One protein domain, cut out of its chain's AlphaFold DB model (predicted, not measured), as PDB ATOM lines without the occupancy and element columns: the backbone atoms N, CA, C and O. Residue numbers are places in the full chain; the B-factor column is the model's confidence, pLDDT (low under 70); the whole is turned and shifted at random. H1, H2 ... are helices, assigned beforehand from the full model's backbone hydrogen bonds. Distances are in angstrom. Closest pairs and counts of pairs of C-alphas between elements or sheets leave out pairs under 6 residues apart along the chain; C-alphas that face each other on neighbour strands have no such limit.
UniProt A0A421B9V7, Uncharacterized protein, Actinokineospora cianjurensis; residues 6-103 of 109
ATOM      1  N   GLY A   6     129.632 147.556 149.045       83.56
ATOM      2  CA  GLY A   6     129.715 148.691 148.122       83.56
ATOM      3  C   GLY A   6     130.816 149.694 148.483       83.56
ATOM      4  O   GLY A   6     131.484 150.213 147.592       83.56
ATOM      5  N   HIS A   7     131.066 149.917 149.777       85.75
ATOM      6  CA  HIS A   7     132.144 150.801 150.206       85.75
ATOM      7  C   HIS A   7     133.516 150.179 149.926       85.75
ATOM      8  O   HIS A   7     134.378 150.833 149.349       85.75
ATOM      9  N   ASP A   8     133.707 148.904 150.274       89.25
ATOM     10  CA  ASP A   8     134.973 148.204 150.020       89.25
ATOM     11  C   ASP A   8     135.293 148.158 148.521       89.25
ATOM     12  O   ASP A   8     136.445 148.306 148.111       89.25
ATOM     13  N   ARG A   9     134.256 148.014 147.688       90.62
ATOM     14  CA  ARG A   9     134.366 148.083 146.229       90.62
ATOM     15  C   ARG A   9     134.837 149.461 145.761       90.62
ATOM     16  O   ARG A   9     135.765 149.529 144.959       90.62
ATOM     17  N   LEU A  10     134.228 150.536 146.261       93.25
ATOM     18  CA  LEU A  10     134.649 151.903 145.950       93.25
ATOM     19  C   LEU A  10     136.099 152.147 146.366       93.25
ATOM     20  O   LEU A  10     136.892 152.631 145.562       93.25
ATOM     21  N   LEU A  11     136.453 151.781 147.597       94.19
ATOM     22  CA  LEU A  11     137.803 151.950 148.121       94.19
ATOM     23  C   LEU A  11     138.823 151.188 147.265       94.19
ATOM     24  O   LEU A  11     139.840 151.753 146.873       94.19
ATOM     25  N   ALA A  12     138.529 149.934 146.913       94.31
ATOM     26  CA  ALA A  12     139.387 149.132 146.046       94.31
ATOM     27  C   ALA A  12     139.510 149.725 144.635       94.31
ATOM     28  O   ALA A  12     140.593 149.687 144.050       94.31
ATOM     29  N   PHE A  13     138.425 150.268 144.080       95.44
ATOM     30  CA  PHE A  13     138.439 150.947 142.788       95.44
ATOM     31  C   PHE A  13     139.345 152.185 142.822       95.44
ATOM     32  O   PHE A  13     140.274 152.277 142.021       95.44
ATOM     33  N   VAL A  14     139.141 153.083 143.793       96.69
ATOM     34  CA  VAL A  14     139.940 154.309 143.966       96.69
ATOM     35  C   VAL A  14     141.416 153.974 144.189       96.69
ATOM     36  O   VAL A  14     142.277 154.501 143.486       96.69
ATOM     37  N   TYR A  15     141.709 153.041 145.099       97.19
ATOM     38  CA  TYR A  15     143.076 152.618 145.402       97.19
ATOM     39  C   TYR A  15     143.800 152.072 144.165       97.19
ATOM     40  O   TYR A  15     144.960 152.400 143.927       97.19
ATOM     41  N   ARG A  16     143.121 151.270 143.332       96.12
ATOM     42  CA  ARG A  16     143.705 150.738 142.088       96.12
ATOM     43  C   ARG A  16     143.992 151.836 141.073       96.12
ATOM     44  O   ARG A  16     145.061 151.804 140.471       96.12
ATOM     45  N   CYS A  17     143.074 152.787 140.891       97.06
ATOM     46  CA  CYS A  17     143.295 153.924 139.996       97.06
ATOM     47  C   CYS A  17     144.562 154.689 140.397       97.06
ATOM     48  O   CYS A  17     145.443 154.917 139.569       97.06
ATOM     49  N   ILE A  18     144.683 155.021 141.684       97.69
ATOM     50  CA  ILE A  18     145.811 155.799 142.197       97.69
ATOM     51  C   ILE A  18     147.107 154.984 142.155       97.69
ATOM     52  O   ILE A  18     148.123 155.486 141.685       97.69
ATOM     53  N   GLY A  19     147.072 153.709 142.546       96.75
ATOM     54  CA  GLY A  19     148.236 152.819 142.502       96.75
ATOM     55  C   GLY A  19     148.765 152.534 141.092       96.75
ATOM     56  O   GLY A  19     149.925 152.164 140.948       96.75
ATOM     57  N   CYS A  20     147.954 152.723 140.046       96.12
ATOM     58  CA  CYS A  20     148.428 152.664 138.658       96.12
ATOM     59  C   CYS A  20     149.130 153.955 138.208       96.12
ATOM     60  O   CYS A  20     149.897 153.920 137.252       96.12
ATOM     61  N   CYS A  21     148.855 155.079 138.871       96.56
ATOM     62  CA  CYS A  21     149.361 156.400 138.497       96.56
ATOM     63  C   CYS A  21     150.537 156.853 139.372       96.56
ATOM     64  O   CYS A  21     151.342 157.678 138.949       96.56
ATOM     65  N   VAL A  22     150.637 156.336 140.597       96.12
ATOM     66  CA  VAL A  22     151.566 156.813 141.623       96.12
ATOM     67  C   VAL A  22     152.407 155.655 142.156       96.12
ATOM     68  O   VAL A  22     151.875 154.656 142.634       96.12
ATOM     69  N   ALA A  23     153.735 155.802 142.110       93.69
ATOM     70  CA  ALA A  23     154.672 154.776 142.580       93.69
ATOM     71  C   ALA A  23     154.890 154.789 144.108       93.69
ATOM     72  O   ALA A  23     155.171 153.749 144.704       93.69
ATOM     73  N   ASP A  24     154.773 155.956 144.750       96.69
ATOM     74  CA  ASP A  24     154.937 156.101 146.199       96.69
ATOM     75  C   ASP A  24     153.704 155.565 146.944       96.69
ATOM     76  O   ASP A  24     152.617 156.136 146.881       96.69
ATOM     77  N   GLN A  25     153.885 154.475 147.693       94.19
ATOM     78  CA  GLN A  25     152.814 153.804 148.439       94.19
ATOM     79  C   GLN A  25     152.172 154.662 149.533       94.19
ATOM     80  O   GLN A  25     150.985 154.498 149.837       94.19
ATOM     81  N   ARG A  26     152.937 155.577 150.136       96.38
ATOM     82  CA  ARG A  26     152.390 156.499 151.127       96.38
ATOM     83  C   ARG A  26     151.469 157.496 150.439       96.38
ATOM     84  O   ARG A  26     150.332 157.653 150.870       96.38
ATOM     85  N   LEU A  27     151.920 158.069 149.325       96.38
ATOM     86  CA  LEU A  27     151.109 158.992 148.536       96.38
ATOM     87  C   LEU A  27     149.851 158.315 147.972       96.38
ATOM     88  O   LEU A  27     148.783 158.918 147.988       96.38
ATOM     89  N   VAL A  28     149.937 157.047 147.548       97.75
ATOM     90  CA  VAL A  28     148.756 156.269 147.134       97.75
ATOM     91  C   VAL A  28     147.717 156.215 148.251       97.75
ATOM     92  O   VAL A  28     146.532 156.442 148.008       97.75
ATOM     93  N   SER A  29     148.154 155.915 149.474       96.25
ATOM     94  CA  SER A  29     147.261 155.801 150.628       96.25
ATOM     95  C   SER A  29     146.634 157.149 150.984       96.25
ATOM     96  O   SER A  29     145.417 157.224 151.156       96.25
ATOM     97  N   ASP A  30     147.444 158.208 151.019       97.38
ATOM     98  CA  ASP A  30     147.003 159.565 151.352       97.38
ATOM     99  C   ASP A  30     145.976 160.079 150.325       97.38
ATOM    100  O   ASP A  30     144.872 160.475 150.705       97.38
ATOM    101  N   LEU A  31     146.265 159.955 149.023       97.62
ATOM    102  CA  LEU A  31     145.336 160.341 147.952       97.62
ATOM    103  C   LEU A  31     144.063 159.486 147.943       97.62
ATOM    104  O   LEU A  31     142.983 159.986 147.643       97.62
ATOM    105  N   THR A  32     144.158 158.194 148.277       96.88
ATOM    106  CA  THR A  32     142.978 157.317 148.354       96.88
ATOM    107  C   THR A  32     142.021 157.811 149.431       96.88
ATOM    108  O   THR A  32     140.820 157.924 149.185       96.88
ATOM    109  N   VAL A  33     142.550 158.131 150.615       94.88
ATOM    110  CA  VAL A  33     141.756 158.683 151.717       94.88
ATOM    111  C   VAL A  33     141.178 160.039 151.332       94.88
ATOM    112  O   VAL A  33     139.993 160.263 151.559       94.88
ATOM    113  N   GLU A  34     141.972 160.916 150.719       95.44
ATOM    114  CA  GLU A  34     141.521 162.239 150.277       95.44
ATOM    115  C   GLU A  34     140.361 162.145 149.276       95.44
ATOM    116  O   GLU A  34     139.307 162.753 149.484       95.44
ATOM    117  N   VAL A  35     140.508 161.330 148.227       95.44
ATOM    118  CA  VAL A  35     139.465 161.128 147.216       95.44
ATOM    119  C   VAL A  35     138.209 160.550 147.856       95.44
ATOM    120  O   VAL A  35     137.128 161.105 147.658       95.44
ATOM    121  N   VAL A  36     138.324 159.489 148.661       93.38
ATOM    122  CA  VAL A  36     137.163 158.865 149.318       93.38
ATOM    123  C   VAL A  36     136.483 159.824 150.297       93.38
ATOM    124  O   VAL A  36     135.258 159.888 150.318       93.38
ATOM    125  N   ALA A  37     137.238 160.615 151.060       91.88
ATOM    126  CA  ALA A  37     136.683 161.616 151.969       91.88
ATOM    127  C   ALA A  37     135.983 162.769 151.227       91.88
ATOM    128  O   ALA A  37     135.039 163.357 151.752       91.88
ATOM    129  N   SER A  38     136.412 163.081 149.998       93.25
ATOM    130  CA  SER A  38     135.780 164.104 149.155       93.25
ATOM    131  C   SER A  38     134.415 163.675 148.592       93.25
ATOM    132  O   SER A  38     133.609 164.522 148.187       93.25
ATOM    133  N   LEU A  39     134.129 162.371 148.592       90.12
ATOM    134  CA  LEU A  39     132.857 161.785 148.180       90.12
ATOM    135  C   LEU A  39     131.899 161.826 149.383       90.12
ATOM    136  O   LEU A  39     131.823 160.904 150.189       90.12
ATOM    137  N   HIS A  40     131.218 162.965 149.542       70.88
ATOM    138  CA  HIS A  40     130.372 163.296 150.700       70.88
ATOM    139  C   HIS A  40     129.215 162.300 150.923       70.88
ATOM    140  O   HIS A  40     128.800 162.065 152.058       70.88
ATOM    141  N   GLU A  41     128.693 161.720 149.841       75.75
ATOM    142  CA  GLU A  41     127.674 160.665 149.831       75.75
ATOM    143  C   GLU A  41     128.329 159.352 149.404       75.75
ATOM    144  O   GLU A  41     129.325 159.389 148.694       75.75
ATOM    145  N   ARG A  42     127.789 158.201 149.829       82.06
ATOM    146  CA  ARG A  42     128.302 156.871 149.451       82.06
ATOM    147  C   ARG A  42     127.964 156.605 147.977       82.06
ATOM    148  O   ARG A  42     126.838 156.175 147.732       82.06
ATOM    149  N   PRO A  43     128.891 156.828 147.031       88.00
ATOM    150  CA  PRO A  43     128.591 156.659 145.624       88.00
ATOM    151  C   PRO A  43     128.458 155.173 145.291       88.00
ATOM    152  O   PRO A  43     129.265 154.347 145.741       88.00
ATOM    153  N   ASP A  44     127.452 154.838 144.492       90.06
ATOM    154  CA  ASP A  44     127.296 153.503 143.929       90.06
ATOM    155  C   ASP A  44     127.991 153.420 142.565       90.06
ATOM    156  O   ASP A  44     127.616 154.092 141.612       90.06
ATOM    157  N   LEU A  45     128.995 152.549 142.438       89.69
ATOM    158  CA  LEU A  45     129.685 152.330 141.161       89.69
ATOM    159  C   LEU A  45     128.801 151.658 140.093       89.69
ATOM    160  O   LEU A  45     129.200 151.608 138.926       89.69
ATOM    161  N   ASP A  46     127.635 151.115 140.450       88.44
ATOM    162  CA  ASP A  46     126.655 150.640 139.468       88.44
ATOM    163  C   ASP A  46     125.784 151.788 138.919       88.44
ATOM    164  O   ASP A  46     125.345 151.705 137.763       88.44
ATOM    165  N   ASP A  47     125.649 152.895 139.656       89.81
ATOM    166  CA  ASP A  47     125.009 154.125 139.184       89.81
ATOM    167  C   ASP A  47     125.945 154.945 138.281       89.81
ATOM    168  O   ASP A  47     127.162 154.986 138.446       89.81
ATOM    169  N   ASP A  48     125.374 155.562 137.252       89.06
ATOM    170  CA  ASP A  48     126.146 156.269 136.232       89.06
ATOM    171  C   ASP A  48     126.619 157.651 136.689       89.06
ATOM    172  O   ASP A  48     127.773 158.002 136.464       89.06
ATOM    173  N   ALA A  49     125.758 158.404 137.375       89.31
ATOM    174  CA  ALA A  49     126.094 159.741 137.850       89.31
ATOM    175  C   ALA A  49     127.110 159.677 138.997       89.31
ATOM    176  O   ALA A  49     128.003 160.523 139.096       89.31
ATOM    177  N   ASP A  50     127.009 158.656 139.845       92.00
ATOM    178  CA  ASP A  50     127.983 158.416 140.903       92.00
ATOM    179  C   ASP A  50     129.344 157.978 140.354       92.00
ATOM    180  O   ASP A  50     130.370 158.459 140.843       92.00
ATOM    181  N   ARG A  51     129.388 157.150 139.299       91.75
ATOM    182  CA  ARG A  51     130.651 156.855 138.597       91.75
ATOM    183  C   ARG A  51     131.321 158.116 138.071       91.75
ATOM    184  O   ARG A  51     132.520 158.277 138.295       91.75
ATOM    185  N   ASP A  52     130.570 158.999 137.423       90.25
ATOM    186  CA  ASP A  52     131.116 160.238 136.858       90.25
ATOM    187  C   ASP A  52     131.719 161.121 137.950       90.25
ATOM    188  O   ASP A  52     132.863 161.557 137.844       90.25
ATOM    189  N   ARG A  53     131.014 161.279 139.076       91.50
ATOM    190  CA  ARG A  53     131.533 162.009 140.241       91.50
ATOM    191  C   ARG A  53     132.820 161.392 140.783       91.50
ATOM    192  O   ARG A  53     133.751 162.124 141.111       91.50
ATOM    193  N   VAL A  54     132.888 160.065 140.904       93.50
ATOM    194  CA  VAL A  54     134.098 159.366 141.374       93.50
ATOM    195  C   VAL A  54     135.262 159.585 140.407       93.50
ATOM    196  O   VAL A  54     136.378 159.871 140.845       93.50
ATOM    197  N   VAL A  55     135.009 159.484 139.103       92.75
ATOM    198  CA  VAL A  55     136.003 159.723 138.051       92.75
ATOM    199  C   VAL A  55     136.510 161.162 138.085       92.75
ATOM    200  O   VAL A  55     137.722 161.356 138.065       92.75
ATOM    201  N   ASP A  56     135.634 162.157 138.208       92.06
ATOM    202  CA  ASP A  56     136.030 163.568 138.270       92.06
ATOM    203  C   ASP A  56     136.956 163.852 139.459       92.06
ATOM    204  O   ASP A  56     137.961 164.561 139.330       92.06
ATOM    205  N   ARG A  57     136.666 163.254 140.624       94.69
ATOM    206  CA  ARG A  57     137.535 163.362 141.807       94.69
ATOM    207  C   ARG A  57     138.881 162.685 141.588       94.69
ATOM    208  O   ARG A  57     139.905 163.272 141.931       94.69
ATOM    209  N   LEU A  58     138.891 161.497 140.983       95.00
ATOM    210  CA  LEU A  58     140.121 160.787 140.632       95.00
ATOM    211  C   LEU A  58     140.984 161.588 139.656       95.00
ATOM    212  O   LEU A  58     142.169 161.767 139.905       95.00
ATOM    213  N   VAL A  59     140.399 162.102 138.575       92.31
ATOM    214  CA  VAL A  59     141.103 162.926 137.583       92.31
ATOM    215  C   VAL A  59     141.694 164.165 138.243       92.31
ATOM    216  O   VAL A  59     142.871 164.461 138.045       92.31
ATOM    217  N   THR A  60     140.906 164.862 139.065       93.25
ATOM    218  CA  THR A  60     141.370 166.059 139.778       93.25
ATOM    219  C   THR A  60     142.566 165.738 140.674       93.25
ATOM    220  O   THR A  60     143.568 166.448 140.635       93.25
ATOM    221  N   ALA A  61     142.490 164.644 141.437       95.19
ATOM    222  CA  ALA A  61     143.562 164.219 142.333       95.19
ATOM    223  C   ALA A  61     144.806 163.709 141.588       95.19
ATOM    224  O   ALA A  61     145.912 163.841 142.098       95.19
ATOM    225  N   LEU A  62     144.651 163.128 140.393       94.81
ATOM    226  CA  LEU A  62     145.739 162.476 139.657       94.81
ATOM    227  C   LEU A  62     146.410 163.351 138.598       94.81
ATOM    228  O   LEU A  62     147.558 163.079 138.260       94.81
ATOM    229  N   THR A  63     145.755 164.411 138.118       92.12
ATOM    230  CA  THR A  63     146.337 165.377 137.160       92.12
ATOM    231  C   THR A  63     147.729 165.894 137.574       92.12
ATOM    232  O   THR A  63     148.590 166.024 136.708       92.12
ATOM    233  N   PRO A  64     148.022 166.154 138.868       94.75
ATOM    234  CA  PRO A  64     149.364 166.563 139.295       94.75
ATOM    235  C   PRO A  64     150.429 165.453 139.249       94.75
ATOM    236  O   PRO A  64     151.613 165.745 139.405       94.75
ATOM    237  N   HIS A  65     150.029 164.187 139.103       94.88
ATOM    238  CA  HIS A  65     150.886 163.017 139.330       94.88
ATOM    239  C   HIS A  65     151.049 162.106 138.113       94.88
ATOM    240  O   HIS A  65     152.012 161.344 138.062       94.88
ATOM    241  N   ALA A  66     150.135 162.167 137.150       94.81
ATOM    242  CA  ALA A  66     150.160 161.340 135.955       94.81
ATOM    243  C   ALA A  66     149.599 162.104 134.757       94.81
ATOM    244  O   ALA A  66     148.752 162.986 134.901       94.81
ATOM    245  N   ASP A  67     150.067 161.743 133.566       93.88
ATOM    246  CA  ASP A  67     149.527 162.297 132.335       93.88
ATOM    247  C   ASP A  67     148.070 161.829 132.098       93.88
ATOM    248  O   ASP A  67     147.663 160.756 132.565       93.88
ATOM    249  N   PRO A  68     147.284 162.625 131.353       91.88
ATOM    250  CA  PRO A  68     145.943 162.294 130.880       91.88
ATOM    251  C   PRO A  68     145.693 160.842 130.453       91.88
ATOM    252  O   PRO A  68     144.693 160.236 130.858       91.88
ATOM    253  N   ASP A  69     146.581 160.273 129.638       92.88
ATOM    254  CA  ASP A  69     146.394 158.942 129.062       92.88
ATOM    255  C   ASP A  69     146.600 157.859 130.122       92.88
ATOM    256  O   ASP A  69     145.819 156.901 130.195       92.88
ATOM    257  N   THR A  70     147.587 158.043 131.000       94.81
ATOM    258  CA  THR A  70     147.826 157.177 132.159       94.81
ATOM    259  C   THR A  70     146.623 157.163 133.101       94.81
ATOM    260  O   THR A  70     146.174 156.085 133.501       94.81
ATOM    261  N   VAL A  71     146.026 158.324 133.398       94.31
ATOM    262  CA  VAL A  71     144.824 158.405 134.249       94.31
ATOM    263  C   VAL A  71     143.646 157.663 133.610       94.31
ATOM    264  O   VAL A  71     142.985 156.854 134.267       94.31
ATOM    265  N   GLN A  72     143.399 157.860 132.311       92.44
ATOM    266  CA  GLN A  72     142.338 157.136 131.604       92.44
ATOM    267  C   GLN A  72     142.576 155.618 131.586       92.44
ATOM    268  O   GLN A  72     141.635 154.836 131.768       92.44
ATOM    269  N   ALA A  73     143.819 155.184 131.360       93.19
ATOM    270  CA  ALA A  73     144.189 153.773 131.370       93.19
ATOM    271  C   ALA A  73     143.981 153.149 132.757       93.19
ATOM    272  O   ALA A  73     143.401 152.064 132.855       93.19
ATOM    273  N   ALA A  74     144.364 153.858 133.820       95.38
ATOM    274  CA  ALA A  74     144.170 153.434 135.202       95.38
ATOM    275  C   ALA A  74     142.687 153.232 135.540       95.38
ATOM    276  O   ALA A  74     142.316 152.184 136.071       95.38
ATOM    277  N   VAL A  75     141.819 154.177 135.161       94.75
ATOM    278  CA  VAL A  75     140.369 154.057 135.392       94.75
ATOM    279  C   VAL A  75     139.776 152.869 134.629       94.75
ATOM    280  O   VAL A  75     139.013 152.083 135.194       94.75
ATOM    281  N   ARG A  76     140.155 152.675 133.357       93.06
ATOM    282  CA  ARG A  76     139.711 151.517 132.556       93.06
ATOM    283  C   ARG A  76     140.177 150.192 133.156       93.06
ATOM    284  O   ARG A  76     139.414 149.226 133.175       93.06
ATOM    285  N   PHE A  77     141.405 150.143 133.666       93.31
ATOM    286  CA  PHE A  77     141.956 148.958 134.314       93.31
ATOM    287  C   PHE A  77     141.268 148.651 135.653       93.31
ATOM    288  O   PHE A  77     140.906 147.503 135.914       93.31
ATOM    289  N   ALA A  78     141.010 149.665 136.479       94.38
ATOM    290  CA  ALA A  78     140.268 149.491 137.724       94.38
ATOM    291  C   ALA A  78     138.830 149.011 137.465       94.38
ATOM    292  O   ALA A  78     138.371 148.084 138.136       94.38
ATOM    293  N   ALA A  79     138.157 149.564 136.448       92.06
ATOM    294  CA  ALA A  79     136.835 149.115 136.007       92.06
ATOM    295  C   ALA A  79     136.860 147.659 135.512       92.06
ATOM    296  O   ALA A  79     135.969 146.875 135.833       92.06
ATOM    297  N   TRP A  80     137.903 147.261 134.776       90.38
ATOM    298  CA  TRP A  80     138.109 145.864 134.393       90.38
ATOM    299  C   TRP A  80     138.189 144.957 135.625       90.38
ATOM    300  O   TRP A  80     137.423 144.001 135.727       90.38
ATOM    301  N   LEU A  81     139.043 145.271 136.601       89.19
ATOM    302  CA  LEU A  81     139.194 144.461 137.817       89.19
ATOM    303  C   LEU A  81     137.932 144.410 138.690       89.19
ATOM    304  O   LEU A  81     137.720 143.426 139.396       89.19
ATOM    305  N   ASP A  82     137.105 145.452 138.659       87.62
ATOM    306  CA  ASP A  82     135.823 145.491 139.363       87.62
ATOM    307  C   ASP A  82     134.744 144.613 138.699       87.62
ATOM    308  O   ASP A  82     133.983 143.912 139.376       87.62
ATOM    309  N   LEU A  83     134.700 144.607 137.364       83.25
ATOM    310  CA  LEU A  83     133.648 143.953 136.580       83.25
ATOM    311  C   LEU A  83     133.983 142.507 136.181       83.25
ATOM    312  O   LEU A  83     133.074 141.691 136.008       83.25
ATOM    313  N   VAL A  84     135.266 142.152 136.043       72.94
ATOM    314  CA  VAL A  84     135.722 140.807 135.634       72.94
ATOM    315  C   VAL A  84     135.213 139.681 136.535       72.94
ATOM    316  O   VAL A  84     134.844 138.645 135.980       72.94
ATOM    317  N   PRO A  85     135.141 139.835 137.870       71.00
ATOM    318  CA  PRO A  85     134.562 138.809 138.734       71.00
ATOM    319  C   PRO A  85     133.047 138.622 138.549       71.00
ATOM    320  O   PRO A  85     132.505 137.621 139.006       71.00
ATOM    321  N   ARG A  86     132.353 139.578 137.909       68.25
ATOM    322  CA  ARG A  86     130.881 139.641 137.813       68.25
ATOM    323  C   ARG A  86     130.336 139.180 136.463       68.25
ATOM    324  O   ARG A  86     129.246 138.623 136.393       68.25
ATOM    325  N   GLY A  87     131.075 139.424 135.382       58.09
ATOM    326  CA  GLY A  87     130.760 138.899 134.055       58.09
ATOM    327  C   GLY A  87     131.390 137.521 133.897       58.09
ATOM    328  O   GLY A  87     132.591 137.391 134.112       58.09
ATOM    329  N   GLY A  88     130.608 136.500 133.540       61.41
ATOM    330  CA  GLY A  88     131.090 135.131 133.300       61.41
ATOM    331  C   GLY A  88     132.261 135.024 132.302       61.41
ATOM    332  O   GLY A  88     132.848 136.011 131.873       61.41
ATOM    333  N   ALA A  89     132.648 133.807 131.918       61.16
ATOM    334  CA  ALA A  89     133.925 133.546 131.237       61.16
ATOM    335  C   ALA A  89     134.192 134.318 129.916       61.16
ATOM    336  O   ALA A  89     135.353 134.384 129.523       61.16
ATOM    337  N   ASP A  90     133.190 134.927 129.265       79.06
ATOM    338  CA  ASP A  90     133.338 135.640 127.985       79.06
ATOM    339  C   ASP A  90     134.118 136.976 128.099       79.06
ATOM    340  O   ASP A  90     133.637 137.939 128.711       79.06
ATOM    341  N   PRO A  91     135.306 137.090 127.472       72.25
ATOM    342  CA  PRO A  91     136.090 138.324 127.435       72.25
ATOM    343  C   PRO A  91     135.417 139.477 126.676       72.25
ATOM    344  O   PRO A  91     135.629 140.638 127.032       72.25
ATOM    345  N   HIS A  92     134.599 139.207 125.652       78.69
ATOM    346  CA  HIS A  92     133.991 140.265 124.834       78.69
ATOM    347  C   HIS A  92     132.900 141.018 125.597       78.69
ATOM    348  O   HIS A  92     132.877 142.254 125.582       78.69
ATOM    349  N   ALA A  93     132.055 140.296 126.337       77.75
ATOM    350  CA  ALA A  93     131.096 140.893 127.260       77.75
ATOM    351  C   ALA A  93     131.778 141.807 128.298       77.75
ATOM    352  O   ALA A  93     131.277 142.895 128.591       77.75
ATOM    353  N   LYS A  94     132.959 141.419 128.800       77.38
ATOM    354  CA  LYS A  94     133.739 142.212 129.768       77.38
ATOM    355  C   LYS A  94     134.272 143.508 129.166       77.38
ATOM    356  O   LYS A  94     134.127 144.565 129.773       77.38
ATOM    357  N   VAL A  95     134.823 143.456 127.951       83.25
ATOM    358  CA  VAL A  95     135.277 144.663 127.237       83.25
ATOM    359  C   VAL A  95     134.108 145.619 126.988       83.25
ATOM    360  O   VAL A  95     134.246 146.825 127.195       83.25
ATOM    361  N   GLY A  96     132.939 145.100 126.595       83.69
ATOM    362  CA  GLY A  96     131.724 145.902 126.437       83.69
ATOM    363  C   GLY A  96     131.267 146.568 127.739       83.69
ATOM    364  O   GLY A  96     130.886 147.739 127.729       83.69
ATOM    365  N   ALA A  97     131.354 145.854 128.865       83.44
ATOM    366  CA  ALA A  97     131.011 146.380 130.184       83.44
ATOM    367  C   ALA A  97     131.966 147.496 130.632       83.44
ATOM    368  O   ALA A  97     131.498 148.554 131.046       83.44
ATOM    369  N   VAL A  98     133.282 147.315 130.469       88.19
ATOM    370  CA  VAL A  98     134.272 148.360 130.786       88.19
ATOM    371  C   VAL A  98     134.058 149.594 129.920       88.19
ATOM    372  O   VAL A  98     133.991 150.695 130.452       88.19
ATOM    373  N   ARG A  99     133.856 149.428 128.605       86.00
ATOM    374  CA  ARG A  99     133.561 150.557 127.706       86.00
ATOM    375  C   ARG A  99     132.328 151.338 128.148       86.00
ATOM    376  O   ARG A  99     132.327 152.557 128.051       86.00
ATOM    377  N   ARG A 100     131.287 150.647 128.624       84.75
ATOM    378  CA  ARG A 100     130.077 151.288 129.149       84.75
ATOM    379  C   ARG A 100     130.342 152.010 130.468       84.75
ATOM    380  O   ARG A 100     129.860 153.122 130.622       84.75
ATOM    381  N   PHE A 101     131.100 151.397 131.376       86.56
ATOM    382  CA  PHE A 101     131.482 151.980 132.664       86.56
ATOM    383  C   PHE A 101     132.285 153.271 132.480       86.56
ATOM    384  O   PHE A 101     132.066 154.244 133.185       86.56
ATOM    385  N   THR A 102     133.204 153.285 131.515       86.69
ATOM    386  CA  THR A 102     134.164 154.378 131.310       86.69
ATOM    387  C   THR A 102     133.751 155.337 130.194       86.69
ATOM    388  O   THR A 102     134.590 156.081 129.693       86.69
ATOM    389  N   ARG A 103     132.503 155.267 129.715       85.12
ATOM    390  CA  ARG A 103     132.049 156.005 128.520       85.12
ATOM    391  C   ARG A 103     132.103 157.524 128.682       85.12
ATOM    392  O   ARG A 103     132.195 158.230 127.686       85.12
TER     393      ARG A 103
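AT A GLANCE: This is residues 6 to 103 of the 109 residues of an uncharacterized protein of Actinokineospora cianjurensis (UniProt A0A421B9V7). Four crossed helices stand in a curved row, H2, H1, H4 and H5, each packed on the next, and H3 lies over one side of this row. H1 and H4 make the middle; H5 folds back on the last part of H4 at the far end. The 98 printed residues have five named helices, H1 to H5 along the chain, and no named strand: all helix. The whole is compact, with a radius of gyration of the C-alphas of 12.9 A and spans of 36 by 27 by 20 A.

HOW THE PARTS SIT: H1, residues 6 to 21, touches H2, residues 25 to 38, at a steep tilt of 46 degrees, opposite ways; the closest C-alphas, of Tyr 15 and Thr 32, are 5.6 A apart. H3, residues 48 to 62, forms a helical hairpin with H2; their closest C-alphas, of Val 35 and Arg 57, are 6.2 A apart. H1, H3 and H4, residues 68 to 83, form a bundle, three helices grouped together. H1 and H4 touch at 35.3 degrees, only just steep, with the C-alphas of Cys 17 and Ala 74 closest at 4.9 A. H3 and H4, a helical hairpin, only just touch, with 3 pairs of C-alphas within 8 A, the closest being Val 59 and Val 71 at 6.7 A. H5, residues 91 to 101, touches residues 76 to 83 of H4 alone, at a steep tilt of 59 degrees; the C-alphas of Trp 80 and Val 98 are closest, 5.8 A apart. H5 is apart from H1 and H2. In H1 to H5 every O i to N i+4 pair is within hydrogen-bond range.

IN THESE COORDINATES: H1 begins at C-alpha 6 (129.715, 148.691, 148.122) and is 23.2 A long; H4 measures 22.8 A, H3 20.8 A, H2 19.9 A and H5 15.3 A. H5 ends at C-alpha 101 (131.482, 151.980, 132.664).

THE WHOLE: The C-alphas farthest apart, of Pro 64 and Ala 89, are 37.3 A apart. The printed part has no cut and no long link. Residues 86 to 89 have pLDDT under 70.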